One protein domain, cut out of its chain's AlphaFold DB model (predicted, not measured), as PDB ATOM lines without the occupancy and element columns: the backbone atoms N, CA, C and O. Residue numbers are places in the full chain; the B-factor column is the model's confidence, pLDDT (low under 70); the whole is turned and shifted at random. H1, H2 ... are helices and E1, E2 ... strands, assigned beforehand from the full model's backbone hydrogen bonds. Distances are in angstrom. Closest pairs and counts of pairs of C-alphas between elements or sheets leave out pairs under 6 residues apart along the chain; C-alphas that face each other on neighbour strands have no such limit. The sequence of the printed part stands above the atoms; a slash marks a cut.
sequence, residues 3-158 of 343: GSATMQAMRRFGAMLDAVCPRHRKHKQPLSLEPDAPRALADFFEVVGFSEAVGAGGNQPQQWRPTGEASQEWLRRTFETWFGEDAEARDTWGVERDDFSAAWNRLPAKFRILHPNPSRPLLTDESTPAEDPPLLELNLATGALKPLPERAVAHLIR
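AT A GLANCE: This is residues 3 to 158 of the 343 residues of an uncharacterized protein of Corallococcus sp. AB038B (UniProt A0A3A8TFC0). A small, strongly twisted sheet of four strands stands between two groups of helices, with H1, H2 and H3 at one end of the domain and H5 and H6 toward the other. H7 packs on the sheet and on H3, joining the sheet to the first group, while H4 starts beside edge strand E1 and runs outward to a corner with H5. The printed part has 156 residues with seven named helices and four named strands, in the order H1 H2 H3 H4 H5 H6 E1 E2 E3 E4 H7. The sheet, E1 E2 E3 E4, is antiparallel, and the class is mixed, helices and strands. The whole is compact, with a radius of gyration of the C-alphas of 16.6 A and spans of 49 by 35 by 26 A.

IN THESE COORDINATES: H1, residues 3 to 20, begins at C-alpha 3 (143.047, 154.774, 88.264) and is 26.1 A long. H2 holds residues 22 to 27 and H3 residues 39 to 48, 14.1 A. H4, residues 68 to 85, begins at C-alpha 68 (136.365, 175.804, 78.202) and is 25.7 A long. H5 holds residues 87 to 93 and H6 residues 101 to 104. The strands are E1, residues 111 to 115, E2, residues 122 to 125, E3, residues 134 to 139, 15.9 A, and E4, residues 144 to 151, 18.3 A, which bends by 59 degrees at residue 148. H7, residues 152 to 158, ends at C-alpha 158 (134.974, 156.200, 69.309).

HOW THE PARTS SIT: H1 and H2 touch only at the corner, closest at the C-alphas of Asp 18 and Arg 25, 5.0 A. H1 touches H3 at a shallow tilt of 25 degrees, the same way, closest at the C-alphas of Gly 14 and Val 48, 5.4 A. H4 stands up from the sheet at 52 degrees; its closest C-alphas with E1 are Ser 71 and Ile 113, 5.2 A. H4 and H5 touch only at the corner, closest at the C-alphas of Phe 83 and Arg 90, 5.2 A. H4 and H6 are near each other. The strands form a meander, each the antiparallel neighbour of the one before. Within hydrogen-bond range are N 114 and O 122 of hairpin E1 and E2, 2.9 A, N 136 and O 123 of hairpin E2 and E3, 2.8 A, and N 146 and O 137 of hairpin E3 and E4, 2.8 A. H7 is on the sheet at a height of 9.4 A, along E2 at 2 degrees on the local plane. H7 touches H3, closest at the C-alphas of Leu 41 and Val 153, 6.2 A. Every O i to N i+4 pair is within hydrogen-bond range in H1, H2, H3, H4, H5 and H7; H6 is too short for such a pair.

THE WHOLE: The C-alphas of Ser 4 and Ala 87, the two farthest apart, are 50.4 A apart. The printed part has no cut. The links from H2 to H3 and from H3 to H4 are long, with 11 and 19 residues. Confidence is low, under 70, at residue 3 and residues 55 to 62; the mean pLDDT of the printed part is 86.4.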
ATOM      1  N   GLY A   3     142.338 153.820  89.136       59.75
ATOM      2  CA  GLY A   3     143.047 154.774  88.264       59.75
ATOM      3  C   GLY A   3     144.243 154.213  87.473       59.75
ATOM      4  O   GLY A   3     144.589 154.749  86.425       59.75
ATOM      5  N   SER A   4     144.859 153.106  87.910       76.12
ATOM      6  CA  SER A   4     145.972 152.493  87.162       76.12
ATOM      7  C   SER A   4     145.498 151.787  85.884       76.12
ATOM      8  O   SER A   4     146.149 151.903  84.849       76.12
ATOM      9  N   ALA A   5     144.349 151.100  85.926       83.94
ATOM     10  CA  ALA A   5     143.818 150.354  84.781       83.94
ATOM     11  C   ALA A   5     143.234 151.285  83.706       83.94
ATOM     12  O   ALA A   5     143.500 151.096  82.520       83.94
ATOM     13  N   THR A   6     142.510 152.329  84.123       88.00
ATOM     14  CA  THR A   6     141.984 153.390  83.247       88.00
ATOM     15  C   THR A   6     143.110 154.062  82.462       88.00
ATOM     16  O   THR A   6     143.082 154.090  81.231       88.00
ATOM     17  N   MET A   7     144.157 154.519  83.157       89.12
ATOM     18  CA  MET A   7     145.286 155.186  82.510       89.12
ATOM     19  C   MET A   7     146.078 154.242  81.595       89.12
ATOM     20  O   MET A   7     146.524 154.642  80.519       89.12
ATOM     21  N   GLN A   8     146.249 152.972  81.980       91.25
ATOM     22  CA  GLN A   8     146.867 151.968  81.108       91.25
ATOM     23  C   GLN A   8     146.057 151.748  79.825       91.25
ATOM     24  O   GLN A   8     146.644 151.686  78.745       91.25
ATOM     25  N   ALA A   9     144.725 151.684  79.919       91.81
ATOM     26  CA  ALA A   9     143.858 151.559  78.752       91.81
ATOM     27  C   ALA A   9     143.949 152.797  77.845       91.81
ATOM     28  O   ALA A   9     144.119 152.649  76.636       91.81
ATOM     29  N   MET A  10     143.947 154.011  78.404       93.19
ATOM     30  CA  MET A  10     144.166 155.239  77.625       93.19
ATOM     31  C   MET A  10     145.521 155.218  76.914       93.19
ATOM     32  O   MET A  10     145.574 155.423  75.704       93.19
ATOM     33  N   ARG A  11     146.616 154.881  77.611       94.31
ATOM     34  CA  ARG A  11     147.952 154.740  76.996       94.31
ATOM     35  C   ARG A  11     147.977 153.691  75.886       94.31
ATOM     36  O   ARG A  11     148.595 153.932  74.850       94.31
ATOM     37  N   ARG A  12     147.286 152.559  76.066       94.62
ATOM     38  CA  ARG A  12     147.116 151.542  75.015       94.62
ATOM     39  C   ARG A  12     146.399 152.132  73.802       94.62
ATOM     40  O   ARG A  12     146.854 151.906  72.686       94.62
ATOM     41  N   PHE A  13     145.343 152.918  74.007       93.94
ATOM     42  CA  PHE A  13     144.658 153.620  72.920       93.94
ATOM     43  C   PHE A  13     145.588 154.597  72.185       93.94
ATOM     44  O   PHE A  13     145.665 154.548  70.961       93.94
ATOM     45  N   GLY A  14     146.356 155.416  72.912       94.12
ATOM     46  CA  GLY A  14     147.354 156.315  72.319       94.12
ATOM     47  C   GLY A  14     148.405 155.574  71.483       94.12
ATOM     48  O   GLY A  14     148.698 155.981  70.364       94.12
ATOM     49  N   ALA A  15     148.911 154.440  71.973       93.38
ATOM     50  CA  ALA A  15     149.864 153.613  71.230       93.38
ATOM     51  C   ALA A  15     149.249 152.984  69.966       93.38
ATOM     52  O   ALA A  15     149.906 152.928  68.928       93.38
ATOM     53  N   MET A  16     147.992 152.530  70.034       92.50
ATOM     54  CA  MET A  16     147.261 152.043  68.859       92.50
ATOM     55  C   MET A  16     147.098 153.155  67.820       92.50
ATOM     56  O   MET A  16     147.363 152.932  66.644       92.50
ATOM     57  N   LEU A  17     146.721 154.356  68.261       90.94
ATOM     58  CA  LEU A  17     146.559 155.532  67.412       90.94
ATOM     59  C   LEU A  17     147.868 155.930  66.708       90.94
ATOM     60  O   LEU A  17     147.876 156.142  65.496       90.94
ATOM     61  N   ASP A  18     148.975 155.982  67.451       90.81
ATOM     62  CA  ASP A  18     150.302 156.306  66.918       90.81
ATOM     63  C   ASP A  18     150.804 155.256  65.910       90.81
ATOM     64  O   ASP A  18     151.546 155.595  64.983       90.81
ATOM     65  N   ALA A  19     150.405 153.990  66.077       88.69
ATOM     66  CA  ALA A  19     150.751 152.907  65.161       88.69
ATOM     67  C   ALA A  19     149.984 153.000  63.832       88.69
ATOM     68  O   ALA A  19     150.587 152.847  62.770       88.69
ATOM     69  N   VAL A  20     148.677 153.278  63.876       86.25
ATOM     70  CA  VAL A  20     147.834 153.320  62.666       86.25
ATOM     71  C   VAL A  20     147.901 154.658  61.927       86.25
ATOM     72  O   VAL A  20     147.664 154.700  60.720       86.25
ATOM     73  N   CYS A  21     148.273 155.747  62.613       86.00
ATOM     74  CA  CYS A  21     148.396 157.087  62.039       86.00
ATOM     75  C   CYS A  21     149.783 157.709  62.310       86.00
ATOM     76  O   CYS A  21     149.934 158.570  63.186       86.00
ATOM     77  N   PRO A  22     150.818 157.355  61.520       85.31
ATOM     78  CA  PRO A  22     152.162 157.919  61.676       85.31
ATOM     79  C   PRO A  22     152.212 159.450  61.555       85.31
ATOM     80  O   PRO A  22     153.017 160.095  62.231       85.31
ATOM     81  N   ARG A  23     151.330 160.045  60.735       82.12
ATOM     82  CA  ARG A  23     151.185 161.504  60.598       82.12
ATOM     83  C   ARG A  23     150.737 162.150  61.910       82.12
ATOM     84  O   ARG A  23     151.290 163.181  62.286       82.12
ATOM     85  N   HIS A  24     149.789 161.539  62.632       87.62
ATOM     86  CA  HIS A  24     149.424 161.992  63.974       87.62
ATOM     87  C   HIS A  24     150.642 161.937  64.888       87.62
ATOM     88  O   HIS A  24     151.036 162.981  65.387       87.62
ATOM     89  N   ARG A  25     151.309 160.783  65.003       89.94
ATOM     90  CA  ARG A  25     152.509 160.620  65.841       89.94
ATOM     91  C   ARG A  25     153.574 161.699  65.586       89.94
ATOM     92  O   ARG A  25     154.173 162.198  66.532       89.94
ATOM     93  N   LYS A  26     153.812 162.065  64.320       89.38
ATOM     94  CA  LYS A  26     154.820 163.064  63.914       89.38
ATOM     95  C   LYS A  26     154.430 164.505  64.259       89.38
ATOM     96  O   LYS A  26     155.296 165.297  64.615       89.38
ATOM     97  N   HIS A  27     153.150 164.849  64.128       88.38
ATOM     98  CA  HIS A  27     152.645 166.220  64.289       88.38
ATOM     99  C   HIS A  27     151.837 166.436  65.571       88.38
ATOM    100  O   HIS A  27     151.239 167.495  65.754       88.38
ATOM    101  N   LYS A  28     151.794 165.430  66.444       90.19
ATOM    102  CA  LYS A  28     151.105 165.460  67.726       90.19
ATOM    103  C   LYS A  28     151.691 166.548  68.606       90.19
ATOM    104  O   LYS A  28     152.874 166.538  68.938       90.19
ATOM    105  N   GLN A  29     150.829 167.464  69.005       90.00
ATOM    106  CA  GLN A  29     151.126 168.490  69.984       90.00
ATOM    107  C   GLN A  29     150.592 168.038  71.347       90.00
ATOM    108  O   GLN A  29     149.480 167.499  71.412       90.00
ATOM    109  N   PRO A  30     151.360 168.234  72.431       89.31
ATOM    110  CA  PRO A  30     150.846 168.043  73.778       89.31
ATOM    111  C   PRO A  30     149.617 168.923  74.008       89.31
ATOM    112  O   PRO A  30     149.593 170.084  73.596       89.31
ATOM    113  N   LEU A  31     148.614 168.377  74.688       87.88
ATOM    114  CA  LEU A  31     147.427 169.113  75.097       87.88
ATOM    115  C   LEU A  31     147.127 168.783  76.556       87.88
ATOM    116  O   LEU A  31     146.843 167.638  76.897       87.88
ATOM    117  N   SER A  32     147.190 169.799  77.409       89.31
ATOM    118  CA  SER A  32     146.793 169.709  78.812       89.31
ATOM    119  C   SER A  32     145.569 170.579  79.028       89.31
ATOM    120  O   SER A  32     145.527 171.719  78.566       89.31
ATOM    121  N   LEU A  33     144.570 170.023  79.707       90.94
ATOM    122  CA  LEU A  33     143.366 170.757  80.063       90.94
ATOM    123  C   LEU A  33     143.584 171.621  81.309       90.94
ATOM    124  O   LEU A  33     144.587 171.491  82.015       90.94
ATOM    125  N   GLU A  34     142.620 172.497  81.573       92.12
ATOM    126  CA  GLU A  34     142.566 173.321  82.773       92.12
ATOM    127  C   GLU A  34     142.616 172.445  84.051       92.12
ATOM    128  O   GLU A  34     142.090 171.329  84.043       92.12
ATOM    129  N   PRO A  35     143.221 172.910  85.167       90.69
ATOM    130  CA  PRO A  35     143.437 172.085  86.368       90.69
ATOM    131  C   PRO A  35     142.169 171.504  86.999       90.69
ATOM    132  O   PRO A  35     142.227 170.529  87.744       90.69
ATOM    133  N   ASP A  36     141.034 172.138  86.737       88.62
ATOM    134  CA  ASP A  36     139.722 171.782  87.253       88.62
ATOM    135  C   ASP A  36     138.894 170.959  86.244       88.62
ATOM    136  O   ASP A  36     137.714 170.690  86.486       88.62
ATOM    137  N   ALA A  37     139.465 170.586  85.094       90.88
ATOM    138  CA  ALA A  37     138.836 169.676  84.147       90.88
ATOM    139  C   ALA A  37     138.710 168.263  84.752       90.88
ATOM    140  O   ALA A  37     139.607 167.822  85.481       90.88
ATOM    141  N   PRO A  38     137.641 167.508  84.432       91.81
ATOM    142  CA  PRO A  38     137.501 166.125  84.875       91.81
ATOM    143  C   PRO A  38     138.725 165.280  84.512       91.81
ATOM    144  O   PRO A  38     139.206 165.314  83.374       91.81
ATOM    145  N   ARG A  39     139.225 164.501  85.480       90.44
ATOM    146  CA  ARG A  39     140.511 163.803  85.352       90.44
ATOM    147  C   ARG A  39     140.560 162.876  84.138       90.44
ATOM    148  O   ARG A  39     141.555 162.896  83.425       90.44
ATOM    149  N   ALA A  40     139.488 162.132  83.859       90.62
ATOM    150  CA  ALA A  40     139.462 161.204  82.731       90.62
ATOM    151  C   ALA A  40     139.541 161.920  81.366       90.62
ATOM    152  O   ALA A  40     140.150 161.400  80.431       90.62
ATOM    153  N   LEU A  41     138.977 163.130  81.250       91.75
ATOM    154  CA  LEU A  41     139.133 163.962  80.053       91.75
ATOM    155  C   LEU A  41     140.568 164.469  79.926       91.75
ATOM    156  O   LEU A  41     141.151 164.377  78.847       91.75
ATOM    157  N   ALA A  42     141.145 164.967  81.023       91.81
ATOM    158  CA  ALA A  42     142.531 165.419  81.038       91.81
ATOM    159  C   ALA A  42     143.490 164.290  80.626       91.81
ATOM    160  O   ALA A  42     144.313 164.498  79.739       91.81
ATOM    161  N   ASP A  43     143.318 163.086  81.180       92.19
ATOM    162  CA  ASP A  43     144.124 161.910  80.840       92.19
ATOM    163  C   ASP A  43     143.962 161.508  79.360       92.19
ATOM    164  O   ASP A  43     144.949 161.189  78.692       92.19
ATOM    165  N   PHE A  44     142.740 161.566  78.810       93.12
ATOM    166  CA  PHE A  44     142.511 161.307  77.385       93.12
ATOM    167  C   PHE A  44     143.299 162.285  76.505       93.12
ATOM    168  O   PHE A  44     144.040 161.845  75.625       93.12
ATOM    169  N   PHE A  45     143.172 163.596  76.734       91.44
ATOM    170  CA  PHE A  45     143.851 164.602  75.911       91.44
ATOM    171  C   PHE A  45     145.364 164.641  76.142       91.44
ATOM    172  O   PHE A  45     146.097 164.896  75.189       91.44
ATOM    173  N   GLU A  46     145.843 164.307  77.342       91.88
ATOM    174  CA  GLU A  46     147.274 164.139  77.618       91.88
ATOM    175  C   GLU A  46     147.860 162.995  76.779       91.88
ATOM    176  O   GLU A  46     148.923 163.135  76.171       91.88
ATOM    177  N   VAL A  47     147.152 161.864  76.698       92.75
ATOM    178  CA  VAL A  47     147.614 160.693  75.945       92.75
ATOM    179  C   VAL A  47     147.453 160.869  74.443       92.75
ATOM    180  O   VAL A  47     148.336 160.473  73.684       92.75
ATOM    181  N   VAL A  48     146.322 161.405  73.997       90.88
ATOM    182  CA  VAL A  48     145.980 161.502  72.576       90.88
ATOM    183  C   VAL A  48     146.606 162.741  71.942       90.88
ATOM    184  O   VAL A  48     147.064 162.668  70.809       90.88
ATOM    185  N   GLY A  49     146.732 163.849  72.668       89.50
ATOM    186  CA  GLY A  49     147.248 165.109  72.140       89.50
ATOM    187  C   GLY A  49     146.375 165.695  71.028       89.50
ATOM    188  O   GLY A  49     145.205 165.339  70.860       89.50
ATOM    189  N   PHE A  50     146.955 166.616  70.259       87.44
ATOM    190  CA  PHE A  50     146.257 167.351  69.205       87.44
ATOM    191  C   PHE A  50     147.028 167.312  67.882       87.44
ATOM    192  O   PHE A  50     148.243 167.498  67.859       87.44
ATOM    193  N   SER A  51     146.338 167.065  66.768       84.81
ATOM    194  CA  SER A  51     146.899 167.157  65.413       84.81
ATOM    195  C   SER A  51     145.800 167.318  64.350       84.81
ATOM    196  O   SER A  51     144.609 167.267  64.640       84.81
ATOM    197  N   GLU A  52     146.173 167.466  63.081       77.38
ATOM    198  CA  GLU A  52     145.226 167.480  61.949       77.38
ATOM    199  C   GLU A  52     144.324 166.230  61.890       77.38
ATOM    200  O   GLU A  52     143.106 166.311  61.671       77.38
ATOM    201  N   ALA A  53     144.917 165.059  62.137       76.38
ATOM    202  CA  ALA A  53     144.190 163.796  62.184       76.38
ATOM    203  C   ALA A  53     143.233 163.746  63.386       76.38
ATOM    204  O   ALA A  53     142.166 163.138  63.298       76.38
ATOM    205  N   VAL A  54     143.589 164.427  64.480       77.88
ATOM    206  CA  VAL A  54     142.940 164.313  65.786       77.88
ATOM    207  C   VAL A  54     142.724 165.698  66.396       77.88
ATOM    208  O   VAL A  54     143.607 166.268  67.030       77.88
ATOM    209  N   GLY A  55     141.529 166.251  66.191       66.56
ATOM    210  CA  GLY A  55     141.080 167.465  66.870       66.56
ATOM    211  C   GLY A  55     141.282 168.789  66.126       66.56
ATOM    212  O   GLY A  55     140.486 169.687  66.377       66.56
ATOM    213  N   ALA A  56     142.231 168.941  65.188       56.59
ATOM    214  CA  ALA A  56     142.521 170.255  64.577       56.59
ATOM    215  C   ALA A  56     141.654 170.647  63.365       56.59
ATOM    216  O   ALA A  56     141.756 171.776  62.897       56.59
ATOM    217  N   GLY A  57     140.760 169.770  62.899       51.50
ATOM    218  CA  GLY A  57     139.920 170.044  61.731       51.50
ATOM    219  C   GLY A  57     140.708 169.942  60.421       51.50
ATOM    220  O   GLY A  57     141.284 170.909  59.944       51.50
ATOM    221  N   GLY A  58     140.695 168.752  59.821       47.50
ATOM    222  CA  GLY A  58     140.781 168.621  58.358       47.50
ATOM    223  C   GLY A  58     139.429 168.961  57.706       47.50
ATOM    224  O   GLY A  58     138.525 169.412  58.402       47.50
ATOM    225  N   ASN A  59     139.249 168.677  56.412       41.66
ATOM    226  CA  ASN A  59     138.110 169.099  55.562       41.66
ATOM    227  C   ASN A  59     136.675 168.653  55.980       41.66
ATOM    228  O   ASN A  59     135.773 168.678  55.148       41.66
ATOM    229  N   GLN A  60     136.417 168.235  57.226       49.09
ATOM    230  CA  GLN A  60     135.087 167.879  57.744       49.09
ATOM    231  C   GLN A  60     134.871 168.334  59.209       49.09
ATOM    232  O   GLN A  60     135.831 168.339  59.985       49.09
ATOM    233  N   PRO A  61     133.619 168.652  59.625       49.16
ATOM    234  CA  PRO A  61     133.267 169.446  60.822       49.16
ATOM    235  C   PRO A  61     133.459 168.773  62.204       49.16
ATOM    236  O   PRO A  61     132.808 169.135  63.177       49.16
ATOM    237  N   GLN A  62     134.381 167.822  62.345       60.34
ATOM    238  CA  GLN A  62     134.627 167.082  63.595       60.34
ATOM    239  C   GLN A  62     135.804 167.657  64.404       60.34
ATOM    240  O   GLN A  62     136.655 166.917  64.897       60.34
ATOM    241  N   GLN A  63     135.914 168.982  64.482       73.88
ATOM    242  CA  GLN A  63     136.973 169.642  65.250       73.88
ATOM    243  C   GLN A  63     136.612 169.620  66.735       73.88
ATOM    244  O   GLN A  63     135.531 170.055  67.087       73.88
ATOM    245  N   TRP A  64     137.468 169.161  67.639       78.19
ATOM    246  CA  TRP A  64     137.124 169.234  69.064       78.19
ATOM    247  C   TRP A  64     137.325 170.646  69.609       78.19
ATOM    248  O   TRP A  64     138.171 171.397  69.117       78.19
ATOM    249  N   ARG A  65     136.578 171.003  70.659       84.69
ATOM    250  CA  ARG A  65     136.796 172.232  71.436       84.69
ATOM    251  C   ARG A  65     137.229 171.840  72.851       84.69
ATOM    252  O   ARG A  65     136.445 171.936  73.787       84.69
ATOM    253  N   PRO A  66     138.464 171.337  73.013       77.88
ATOM    254  CA  PRO A  66     138.885 170.691  74.249       77.88
ATOM    255  C   PRO A  66     139.076 171.657  75.425       77.88
ATOM    256  O   PRO A  66     139.240 171.197  76.539       77.88
ATOM    257  N   THR A  67     139.047 172.975  75.225       87.56
ATOM    258  CA  THR A  67     139.149 173.975  76.305       87.56
ATOM    259  C   THR A  67     137.788 174.603  76.594       87.56
ATOM    260  O   THR A  67     136.955 174.714  75.684       87.56
ATOM    261  N   GLY A  68     137.582 175.081  77.822       89.25
ATOM    262  CA  GLY A  68     136.365 175.804  78.202       89.25
ATOM    263  C   GLY A  68     136.164 177.070  77.364       89.25
ATOM    264  O   GLY A  68     135.088 177.275  76.808       89.25
ATOM    265  N   GLU A  69     137.226 177.853  77.164       90.88
ATOM    266  CA  GLU A  69     137.196 179.080  76.354       90.88
ATOM    267  C   GLU A  69     136.761 178.805  74.904       90.88
ATOM    268  O   GLU A  69     135.784 179.377  74.426       90.88
ATOM    269  N   ALA A  70     137.415 177.864  74.212       89.75
ATOM    270  CA  ALA A  70     137.029 177.492  72.847       89.75
ATOM    271  C   ALA A  70     135.597 176.933  72.746       89.75
ATOM    272  O   ALA A  70     134.957 177.077  71.703       89.75
ATOM    273  N   SER A  71     135.099 176.283  73.802       91.94
ATOM    274  CA  SER A  71     133.718 175.796  73.867       91.94
ATOM    275  C   SER A  71     132.720 176.945  73.977       91.94
ATOM    276  O   SER A  71     131.729 176.961  73.246       91.94
ATOM    277  N   GLN A  72     133.003 177.921  74.843       93.06
ATOM    278  CA  GLN A  72     132.183 179.121  75.012       93.06
ATOM    279  C   GLN A  72     132.171 179.972  73.744       93.06
ATOM    280  O   GLN A  72     131.104 180.357  73.277       93.06
ATOM    281  N   GLU A  73     133.339 180.211  73.146       92.50
ATOM    282  CA  GLU A  73     133.459 181.013  71.928       92.50
ATOM    283  C   GLU A  73     132.750 180.360  70.739       92.50
ATOM    284  O   GLU A  73     132.061 181.036  69.975       92.50
ATOM    285  N   TRP A  74     132.877 179.036  70.586       91.06
ATOM    286  CA  TRP A  74     132.140 178.315  69.552       91.06
ATOM    287  C   TRP A  74     130.632 178.462  69.754       91.06
ATOM    288  O   TRP A  74     129.930 178.847  68.823       91.06
ATOM    289  N   LEU A  75     130.146 178.218  70.975       91.06
ATOM    290  CA  LEU A  75     128.717 178.267  71.257       91.06
ATOM    291  C   LEU A  75     128.142 179.679  71.121       91.06
ATOM    292  O   LEU A  75     127.046 179.828  70.595       91.06
ATOM    293  N   ARG A  76     128.898 180.710  71.514       92.31
ATOM    294  CA  ARG A  76     128.536 182.117  71.299       92.31
ATOM    295  C   ARG A  76     128.290 182.399  69.819       92.31
ATOM    296  O   ARG A  76     127.214 182.874  69.474       92.31
ATOM    297  N   ARG A  77     129.240 182.048  68.943       90.62
ATOM    298  CA  ARG A  77     129.087 182.220  67.485       90.62
ATOM    299  C   ARG A  77     127.897 181.438  66.947       90.62
ATOM    300  O   ARG A  77     127.170 181.917  66.090       90.62
ATOM    301  N   THR A  78     127.704 180.226  67.448       89.12
ATOM    302  CA  THR A  78     126.596 179.369  67.041       89.12
ATOM    303  C   THR A  78     125.240 179.955  67.444       89.12
ATOM    304  O   THR A  78     124.337 179.977  66.613       89.12
ATOM    305  N   PHE A  79     125.105 180.496  68.656       90.81
ATOM    306  CA  PHE A  79     123.915 181.232  69.084       90.81
ATOM    307  C   PHE A  79     123.697 182.507  68.271       90.81
ATOM    308  O   PHE A  79     122.574 182.752  67.850       90.81
ATOM    309  N   GLU A  80     124.748 183.275  67.980       90.00
ATOM    310  CA  GLU A  80     124.654 184.455  67.109       90.00
ATOM    311  C   GLU A  80     124.109 184.099  65.724       90.00
ATOM    312  O   GLU A  80     123.240 184.799  65.214       90.00
ATOM    313  N   THR A  81     124.558 182.988  65.136       88.69
ATOM    314  CA  THR A  81     124.026 182.506  63.856       88.69
ATOM    315  C   THR A  81     122.585 182.017  63.989       88.69
ATOM    316  O   THR A  81     121.707 182.522  63.295       88.69
ATOM    317  N   TRP A  82     122.315 181.062  64.888       87.94
ATOM    318  CA  TRP A  82     120.975 180.485  65.040       87.94
ATOM    319  C   TRP A  82     119.945 181.557  65.376       87.94
ATOM    320  O   TRP A  82     118.931 181.686  64.709       87.94
ATOM    321  N   PHE A  83     120.213 182.376  66.384       89.81
ATOM    322  CA  PHE A  83     119.247 183.351  66.861       89.81
ATOM    323  C   PHE A  83     119.291 184.661  66.076       89.81
ATOM    324  O   PHE A  83     118.306 185.389  66.076       89.81
ATOM    325  N   GLY A  84     120.376 184.980  65.369       85.56
ATOM    326  CA  GLY A  84     120.427 186.142  64.480       85.56
ATOM    327  C   GLY A  84     119.608 185.949  63.203       85.56
ATOM    328  O   GLY A  84     119.002 186.904  62.711       85.56
ATOM    329  N   GLU A  85     119.547 184.714  62.697       86.19
ATOM    330  CA  GLU A  85     119.020 184.411  61.361       86.19
ATOM    331  C   GLU A  85     117.735 183.564  61.381       86.19
ATOM    332  O   GLU A  85     116.906 183.716  60.485       86.19
ATOM    333  N   ASP A  86     117.502 182.743  62.413       86.44
ATOM    334  CA  ASP A  86     116.379 181.798  62.484       86.44
ATOM    335  C   ASP A  86     115.374 182.178  63.593       86.44
ATOM    336  O   ASP A  86     115.646 182.094  64.793       86.44
ATOM    337  N   ALA A  87     114.186 182.632  63.179       85.75
ATOM    338  CA  ALA A  87     113.101 182.996  64.091       85.75
ATOM    339  C   ALA A  87     112.504 181.791  64.828       85.75
ATOM    340  O   ALA A  87     112.168 181.911  66.002       85.75
ATOM    341  N   GLU A  88     112.425 180.631  64.178       87.44
ATOM    342  CA  GLU A  88     111.881 179.412  64.774       87.44
ATOM    343  C   GLU A  88     112.825 178.872  65.855       87.44
ATOM    344  O   GLU A  88     112.383 178.458  66.934       87.44
ATOM    345  N   ALA A  89     114.137 178.955  65.612       86.00
ATOM    346  CA  ALA A  89     115.141 178.664  66.629       86.00
ATOM    347  C   ALA A  89     115.016 179.614  67.829       86.00
ATOM    348  O   ALA A  89     115.044 179.151  68.970       86.00
ATOM    349  N   ARG A  90     114.825 180.924  67.607       89.81
ATOM    350  CA  ARG A  90     114.600 181.880  68.707       89.81
ATOM    351  C   ARG A  90     113.365 181.536  69.534       89.81
ATOM    352  O   ARG A  90     113.466 181.436  70.756       89.81
ATOM    353  N   ASP A  91     112.236 181.295  68.874       88.75
ATOM    354  CA  ASP A  91     110.960 180.991  69.530       88.75
ATOM    355  C   ASP A  91     111.050 179.702  70.357       88.75
ATOM    356  O   ASP A  91     110.661 179.668  71.526       88.75
ATOM    357  N   THR A  92     111.652 178.652  69.792       88.94
ATOM    358  CA  THR A  92     111.890 177.367  70.473       88.94
ATOM    359  C   THR A  92     112.719 177.539  71.751       88.94
ATOM    360  O   THR A  92     112.488 176.898  72.785       88.94
ATOM    361  N   TRP A  93     113.716 178.415  71.687       89.31
ATOM    362  CA  TRP A  93     114.613 178.692  72.799       89.31
ATOM    363  C   TRP A  93     114.088 179.770  73.750       89.31
ATOM    364  O   TRP A  93     114.642 179.926  74.840       89.31
ATOM    365  N   GLY A  94     112.989 180.439  73.397       88.31
ATOM    366  CA  GLY A  94     112.421 181.547  74.159       88.31
ATOM    367  C   GLY A  94     113.425 182.682  74.348       88.31
ATOM    368  O   GLY A  94     113.569 183.177  75.465       88.31
ATOM    369  N   VAL A  95     114.172 183.019  73.295       88.69
ATOM    370  CA  VAL A  95     115.188 184.082  73.302       88.69
ATOM    371  C   VAL A  95     114.765 185.245  72.416       88.69
ATOM    372  O   VAL A  95     114.166 185.054  71.358       88.69
ATOM    373  N   GLU A  96     115.127 186.454  72.831       86.81
ATOM    374  CA  GLU A  96     114.974 187.649  72.007       86.81
ATOM    375  C   GLU A  96     116.149 187.783  71.034       86.81
ATOM    376  O   GLU A  96     117.219 187.185  71.198       86.81
ATOM    377  N   ARG A  97     115.963 188.593  69.989       83.56
ATOM    378  CA  ARG A  97     117.064 188.925  69.081       83.56
ATOM    379  C   ARG A  97     118.162 189.654  69.866       83.56
ATOM    380  O   ARG A  97     117.873 190.606  70.580       83.56
ATOM    381  N   ASP A  98     119.401 189.197  69.711       83.06
ATOM    382  CA  ASP A  98     120.600 189.728  70.376       83.06
ATOM    383  C   ASP A  98     120.646 189.570  71.922       83.06
ATOM    384  O   ASP A  98     121.606 190.023  72.545       83.06
ATOM    385  N   ASP A  99     119.686 188.867  72.549       88.50
ATOM    386  CA  ASP A  99     119.730 188.457  73.968       88.50
ATOM    387  C   ASP A  99     119.585 186.935  74.111       88.50
ATOM    388  O   ASP A  99     118.494 186.362  74.072       88.50
ATOM    389  N   PHE A 100     120.721 186.268  74.321       87.44
ATOM    390  CA  PHE A 100     120.797 184.807  74.416       87.44
ATOM    391  C   PHE A 100     120.874 184.306  75.863       87.44
ATOM    392  O   PHE A 100     121.185 183.135  76.095       87.44
ATOM    393  N   SER A 101     120.629 185.167  76.855       90.06
ATOM    394  CA  SER A 101     120.789 184.834  78.278       90.06
ATOM    395  C   SER A 101     119.964 183.611  78.700       90.06
ATOM    396  O   SER A 101     120.473 182.724  79.388       90.06
ATOM    397  N   ALA A 102     118.723 183.495  78.217       88.44
ATOM    398  CA  ALA A 102     117.870 182.340  78.484       88.44
ATOM    399  C   ALA A 102     118.436 181.032  77.899       88.44
ATOM    400  O   ALA A 102     118.313 179.985  78.534       88.44
ATOM    401  N   ALA A 103     119.101 181.080  76.737       89.62
ATOM    402  CA  ALA A 103     119.769 179.916  76.156       89.62
ATOM    403  C   ALA A 103     121.003 179.503  76.972       89.62
ATOM    404  O   ALA A 103     121.173 178.319  77.257       89.62
ATOM    405  N   TRP A 104     121.815 180.468  77.417       92.00
ATOM    406  CA  TRP A 104     122.960 180.206  78.295       92.00
ATOM    407  C   TRP A 104     122.544 179.557  79.619       92.00
ATOM    408  O   TRP A 104     123.183 178.607  80.059       92.00
ATOM    409  N   ASN A 105     121.429 179.997  80.204       91.38
ATOM    410  CA  ASN A 105     120.902 179.442  81.454       91.38
ATOM    411  C   ASN A 105     120.407 177.988  81.339       91.38
ATOM    412  O   ASN A 105     120.237 177.325  82.360       91.38
ATOM    413  N   ARG A 106     120.153 177.480  80.122       90.56
ATOM    414  CA  ARG A 106     119.765 176.074  79.890       90.56
ATOM    415  C   ARG A 106     120.963 175.125  79.835       90.56
ATOM    416  O   ARG A 106     120.773 173.910  79.869       90.56
ATOM    417  N   LEU A 107     122.175 175.656  79.706       92.81
ATOM    418  CA  LEU A 107     123.399 174.867  79.645       92.81
ATOM    419  C   LEU A 107     123.886 174.511  81.052       92.81
ATOM    420  O   LEU A 107     123.544 175.198  82.018       92.81
ATOM    421  N   PRO A 108     124.718 173.468  81.193       93.75
ATOM    422  CA  PRO A 108     125.363 173.201  82.466       93.75
ATOM    423  C   PRO A 108     126.263 174.363  82.894       93.75
ATOM    424  O   PRO A 108     126.853 175.041  82.053       93.75
ATOM    425  N   ALA A 109     126.420 174.555  84.207       92.44
ATOM    426  CA  ALA A 109     127.254 175.626  84.763       92.44
ATOM    427  C   ALA A 109     128.710 175.539  84.279       92.44
ATOM    428  O   ALA A 109     129.360 176.557  84.047       92.44
ATOM    429  N   LYS A 110     129.202 174.310  84.095       92.81
ATOM    430  CA  LYS A 110     130.479 174.017  83.459       92.81
ATOM    431  C   LYS A 110     130.282 172.973  82.367       92.81
ATOM    432  O   LYS A 110     129.786 171.877  82.628       92.81
ATOM    433  N   PHE A 111     130.692 173.301  81.147       93.62
ATOM    434  CA  PHE A 111     130.565 172.400  80.010       93.62
ATOM    435  C   PHE A 111     131.714 172.541  79.020       93.62
ATOM    436  O   PHE A 111     132.414 173.556  78.978       93.62
ATOM    437  N   ARG A 112     131.843 171.527  78.166       93.00
ATOM    438  CA  ARG A 112     132.775 171.519  77.040       93.00
ATOM    439  C   ARG A 112     132.142 170.891  75.807       93.00
ATOM    440  O   ARG A 112     131.399 169.919  75.924       93.00
ATOM    441  N   ILE A 113     132.438 171.435  74.627       91.31
ATOM    442  CA  ILE A 113     131.943 170.929  73.343       91.31
ATOM    443  C   ILE A 113     132.897 169.848  72.825       91.31
ATOM    444  O   ILE A 113     134.038 170.117  72.441       91.31
ATOM    445  N   LEU A 114     132.409 168.609  72.776       87.25
ATOM    446  CA  LEU A 114     133.172 167.458  72.289       87.25
ATOM    447  C   LEU A 114     132.952 167.214  70.794       87.25
ATOM    448  O   LEU A 114     133.824 166.663  70.135       87.25
ATOM    449  N   HIS A 115     131.819 167.652  70.239       85.06
ATOM    450  CA  HIS A 115     131.539 167.549  68.808       85.06
ATOM    451  C   HIS A 115     130.700 168.752  68.327       85.06
ATOM    452  O   HIS A 115     129.479 168.760  68.521       85.06
ATOM    453  N   PRO A 116     131.318 169.775  67.709       79.88
ATOM    454  CA  PRO A 116     130.665 171.022  67.312       79.88
ATOM    455  C   PRO A 116     129.897 170.870  65.994       79.88
ATOM    456  O   PRO A 116     130.267 171.424  64.959       79.88
ATOM    457  N   ASN A 117     128.810 170.105  66.021       80.75
ATOM    458  CA  ASN A 117     127.866 170.057  64.912       80.75
ATOM    459  C   ASN A 117     126.852 171.210  65.063       80.75
ATOM    460  O   ASN A 117     126.119 171.209  66.052       80.75
ATOM    461  N   PRO A 118     126.734 172.137  64.091       78.25
ATOM    462  CA  PRO A 118     125.776 173.247  64.143       78.25
ATOM    463  C   PRO A 118     124.298 172.845  64.142       78.25
ATOM    464  O   PRO A 118     123.455 173.721  64.219       78.25
ATOM    465  N   SER A 119     123.958 171.564  64.006       78.94
ATOM    466  CA  SER A 119     122.572 171.079  64.087       78.94
ATOM    467  C   SER A 119     122.282 170.297  65.371       78.94
ATOM    468  O   SER A 119     121.154 170.286  65.859       78.94
ATOM    469  N   ARG A 120     123.296 169.602  65.902       83.50
ATOM    470  CA  ARG A 120     123.195 168.666  67.034       83.50
ATOM    471  C   ARG A 120     124.542 168.575  67.758       83.50
ATOM    472  O   ARG A 120     125.238 167.563  67.614       83.50
ATOM    473  N   PRO A 121     124.994 169.637  68.442       88.31
ATOM    474  CA  PRO A 121     126.292 169.594  69.087       88.31
ATOM    475  C   PRO A 121     126.268 168.633  70.271       88.31
ATOM    476  O   PRO A 121     125.267 168.518  70.981       88.31
ATOM    477  N   LEU A 122     127.393 167.950  70.471       90.06
ATOM    478  CA  LEU A 122     127.603 167.101  71.636       90.06
ATOM    479  C   LEU A 122     128.506 167.825  72.621       90.06
ATOM    480  O   LEU A 122     129.581 168.316  72.258       90.06
ATOM    481  N   LEU A 123     128.059 167.869  73.867       93.06
ATOM    482  CA  LEU A 123     128.747 168.519  74.967       93.06
ATOM    483  C   LEU A 123     128.787 167.605  76.182       93.06
ATOM    484  O   LEU A 123     128.066 166.615  76.256       93.06
ATOM    485  N   THR A 124     129.637 167.939  77.136       93.38
ATOM    486  CA  THR A 124     129.718 167.232  78.410       93.38
ATOM    487  C   THR A 124     129.415 168.177  79.563       93.38
ATOM    488  O   THR A 124     129.830 169.334  79.521       93.38
ATOM    489  N   ASP A 125     128.697 167.687  80.576       93.19
ATOM    490  CA  ASP A 125     128.431 168.425  81.818       93.19
ATOM    491  C   ASP A 125     129.509 168.118  82.861       93.19
ATOM    492  O   ASP A 125     129.552 167.040  83.456       93.19
ATOM    493  N   GLU A 126     130.379 169.094  83.088       93.44
ATOM    494  CA  GLU A 126     131.506 169.014  84.020       93.44
ATOM    495  C   GLU A 126     131.167 169.597  85.395       93.44
ATOM    496  O   GLU A 126     132.022 169.667  86.273       93.44
ATOM    497  N   SER A 127     129.919 170.023  85.593       89.44
ATOM    498  CA  SER A 127     129.419 170.519  86.878       89.44
ATOM    499  C   SER A 127     129.205 169.374  87.876       89.44
ATOM    500  O   SER A 127     129.086 169.603  89.078       89.44
ATOM    501  N   THR A 128     129.141 168.132  87.387       79.44
ATOM    502  CA  THR A 128     128.966 166.932  88.210       79.44
ATOM    503  C   THR A 128     130.320 166.351  88.641       79.44
ATOM    504  O   THR A 128     131.247 166.305  87.836       79.44
ATOM    505  N   PRO A 129     130.464 165.837  89.881       75.31
ATOM    506  CA  PRO A 129     131.738 165.324  90.404       75.31
ATOM    507  C   PRO A 129     132.134 163.945  89.837       75.31
ATOM    508  O   PRO A 129     132.852 163.183  90.483       75.31
ATOM    509  N   ALA A 130     131.629 163.573  88.660       82.00
ATOM    510  CA  ALA A 130     131.942 162.300  88.030       82.00
ATOM    511  C   ALA A 130     133.377 162.297  87.476       82.00
ATOM    512  O   ALA A 130     133.833 163.282  86.903       82.00
ATOM    513  N   GLU A 131     134.070 161.161  87.605       84.69
ATOM    514  CA  GLU A 131     135.411 160.971  87.030       84.69
ATOM    515  C   GLU A 131     135.390 161.083  85.495       84.69
ATOM    516  O   GLU A 131     136.232 161.772  84.916       84.69
ATOM    517  N   ASP A 132     134.389 160.456  84.862       89.38
ATOM    518  CA  ASP A 132     134.037 160.606  83.444       89.38
ATOM    519  C   ASP A 132     132.631 161.237  83.328       89.38
ATOM    520  O   ASP A 132     131.623 160.602  83.699       89.38
ATOM    521  N   PRO A 133     132.541 162.501  82.883       92.06
ATOM    522  CA  PRO A 133     131.286 163.240  82.855       92.06
ATOM    523  C   PRO A 133     130.294 162.693  81.803       92.06
ATOM    524  O   PRO A 133     130.672 161.987  80.858       92.06
ATOM    525  N   PRO A 134     128.982 162.944  81.979       92.00
ATOM    526  CA  PRO A 134     127.964 162.484  81.041       92.00
ATOM    527  C   PRO A 134     128.047 163.228  79.703       92.00
ATOM    528  O   PRO A 134     128.271 164.437  79.661       92.00
ATOM    529  N   LEU A 135     127.778 162.507  78.612       90.44
ATOM    530  CA  LEU A 135     127.621 163.096  77.287       90.44
ATOM    531  C   LEU A 135     126.174 163.553  77.084       90.44
ATOM    532  O   LEU A 135     125.228 162.790  77.295       90.44
ATOM    533  N   LEU A 136     126.009 164.786  76.626       93.25
ATOM    534  CA  LEU A 136     124.729 165.407  76.326       93.25
ATOM    535  C   LEU A 136     124.685 165.803  74.849       93.25
ATOM    536  O   LEU A 136     125.662 166.294  74.285       93.25
ATOM    537  N   GLU A 137     123.529 165.621  74.226       92.00
ATOM    538  CA  GLU A 137     123.221 166.165  72.909       92.00
ATOM    539  C   GLU A 137     122.303 167.372  73.060       92.00
ATOM    540  O   GLU A 137     121.271 167.289  73.732       92.00
ATOM    541  N   LEU A 138     122.647 168.476  72.400       91.06
ATOM    542  CA  LEU A 138     121.767 169.628  72.313       91.06
ATOM    543  C   LEU A 138     120.840 169.508  71.099       91.06
ATOM    544  O   LEU A 138     121.301 169.425  69.959       91.06
ATOM    545  N   ASN A 139     119.529 169.518  71.343       88.69
ATOM    546  CA  ASN A 139     118.511 169.456  70.300       88.69
ATOM    547  C   ASN A 139     117.980 170.856  69.984       88.69
ATOM    548  O   ASN A 139     117.288 171.462  70.799       88.69
ATOM    549  N   LEU A 140     118.247 171.331  68.772       82.50
ATOM    550  CA  LEU A 140     117.836 172.662  68.341       82.50
ATOM    551  C   LEU A 140     116.337 172.866  68.237       82.50
ATOM    552  O   LEU A 140     115.851 173.892  68.694       82.50
ATOM    553  N   ALA A 141     115.620 171.877  67.709       84.44
ATOM    554  CA  ALA A 141     114.178 171.944  67.490       84.44
ATOM    555  C   ALA A 141     113.366 171.949  68.795       84.44
ATOM    556  O   ALA A 141     112.157 172.136  68.779       84.44
ATOM    557  N   THR A 142     114.014 171.707  69.937       86.62
ATOM    558  CA  THR A 142     113.355 171.714  71.257       86.62
ATOM    559  C   THR A 142     114.077 172.579  72.288       86.62
ATOM    560  O   THR A 142     113.565 172.784  73.384       86.62
ATOM    561  N   GLY A 143     115.288 173.047  71.978       85.00
ATOM    562  CA  GLY A 143     116.189 173.715  72.914       85.00
ATOM    563  C   GLY A 143     116.547 172.896  74.155       85.00
ATOM    564  O   GLY A 143     116.916 173.476  75.177       85.00
ATOM    565  N   ALA A 144     116.399 171.570  74.093       90.12
ATOM    566  CA  ALA A 144     116.599 170.665  75.216       90.12
ATOM    567  C   ALA A 144     117.958 169.956  75.148       90.12
ATOM    568  O   ALA A 144     118.446 169.601  74.071       90.12
ATOM    569  N   LEU A 145     118.529 169.685  76.323       92.44
ATOM    570  CA  LEU A 145     119.680 168.802  76.483       92.44
ATOM    571  C   LEU A 145     119.204 167.379  76.746       92.44
ATOM    572  O   LEU A 145     118.471 167.112  77.700       92.44
ATOM    573  N   LYS A 146     119.646 166.454  75.901       91.50
ATOM    574  CA  LYS A 146     119.323 165.038  76.012       91.50
ATOM    575  C   LYS A 146     120.554 164.262  76.483       91.50
ATOM    576  O   LYS A 146     121.551 164.251  75.760       91.50
ATOM    577  N   PRO A 147     120.502 163.562  77.629       90.19
ATOM    578  CA  PRO A 147     121.585 162.676  78.022       90.19
ATOM    579  C   PRO A 147     121.690 161.496  77.059       90.19
ATOM    580  O   PRO A 147     120.684 160.878  76.686       90.19
ATOM    581  N   LEU A 148     122.918 161.188  76.652       86.06
ATOM    582  CA  LEU A 148     123.226 160.019  75.844       86.06
ATOM    583  C   LEU A 148     123.664 158.848  76.743       86.06
ATOM    584  O   LEU A 148     124.212 159.070  77.822       86.06
ATOM    585  N   PRO A 149     123.434 157.589  76.320       81.81
ATOM    586  CA  PRO A 149     123.870 156.414  77.084       81.81
ATOM    587  C   PRO A 149     125.398 156.292  77.217       81.81
ATOM    588  O   PRO A 149     125.891 155.644  78.136       81.81
ATOM    589  N   GLU A 150     126.143 156.878  76.278       82.69
ATOM    590  CA  GLU A 150     127.608 156.882  76.242       82.69
ATOM    591  C   GLU A 150     128.187 158.009  77.119       82.69
ATOM    592  O   GLU A 150     127.579 159.065  77.273       82.69
ATOM    593  N   ARG A 151     129.377 157.791  77.693       87.81
ATOM    594  CA  ARG A 151     130.123 158.800  78.464       87.81
ATOM    595  C   ARG A 151     131.076 159.609  77.580       87.81
ATOM    596  O   ARG A 151     131.371 159.211  76.452       87.81
ATOM    597  N   ALA A 152     131.579 160.727  78.096       89.50
ATOM    598  CA  ALA A 152     132.413 161.650  77.337       89.50
ATOM    599  C   ALA A 152     133.705 161.002  76.796       89.50
ATOM    600  O   ALA A 152     133.984 161.110  75.599       89.50
ATOM    601  N   VAL A 153     134.465 160.277  77.627       90.38
ATOM    602  CA  VAL A 153     135.715 159.626  77.179       90.38
ATOM    603  C   VAL A 153     135.448 158.513  76.164       90.38
ATOM    604  O   VAL A 153     136.130 158.430  75.140       90.38
ATOM    605  N   ALA A 154     134.429 157.686  76.405       88.00
ATOM    606  CA  ALA A 154     134.016 156.633  75.475       88.00
ATOM    607  C   ALA A 154     133.678 157.200  74.082       88.00
ATOM    608  O   ALA A 154     134.122 156.667  73.060       88.00
ATOM    609  N   HIS A 155     132.960 158.325  74.047       87.44
ATOM    610  CA  HIS A 155     132.650 159.037  72.813       87.44
ATOM    611  C   HIS A 155     133.903 159.554  72.105       87.44
ATOM    612  O   HIS A 155     134.050 159.358  70.898       87.44
ATOM    613  N   LEU A 156     134.823 160.180  72.843       89.00
ATOM    614  CA  LEU A 156     136.072 160.686  72.279       89.00
ATOM    615  C   LEU A 156     136.896 159.555  71.652       89.00
ATOM    616  O   LEU A 156     137.308 159.685  70.500       89.00
ATOM    617  N   ILE A 157     137.062 158.416  72.333       89.38
ATOM    618  CA  ILE A 157     137.746 157.229  71.785       89.38
ATOM    619  C   ILE A 157     137.082 156.781  70.476       89.38
ATOM    620  O   ILE A 157     137.753 156.645  69.449       89.38
ATOM    621  N   ARG A 158     135.754 156.613  70.484       87.38
ATOM    622  CA  ARG A 158     134.974 156.200  69.309       87.38
ATOM    623  C   ARG A 158     135.135 157.166  68.138       87.38
ATOM    624  O   ARG A 158     135.379 156.721  67.014       87.38
TER     625      ARG A 158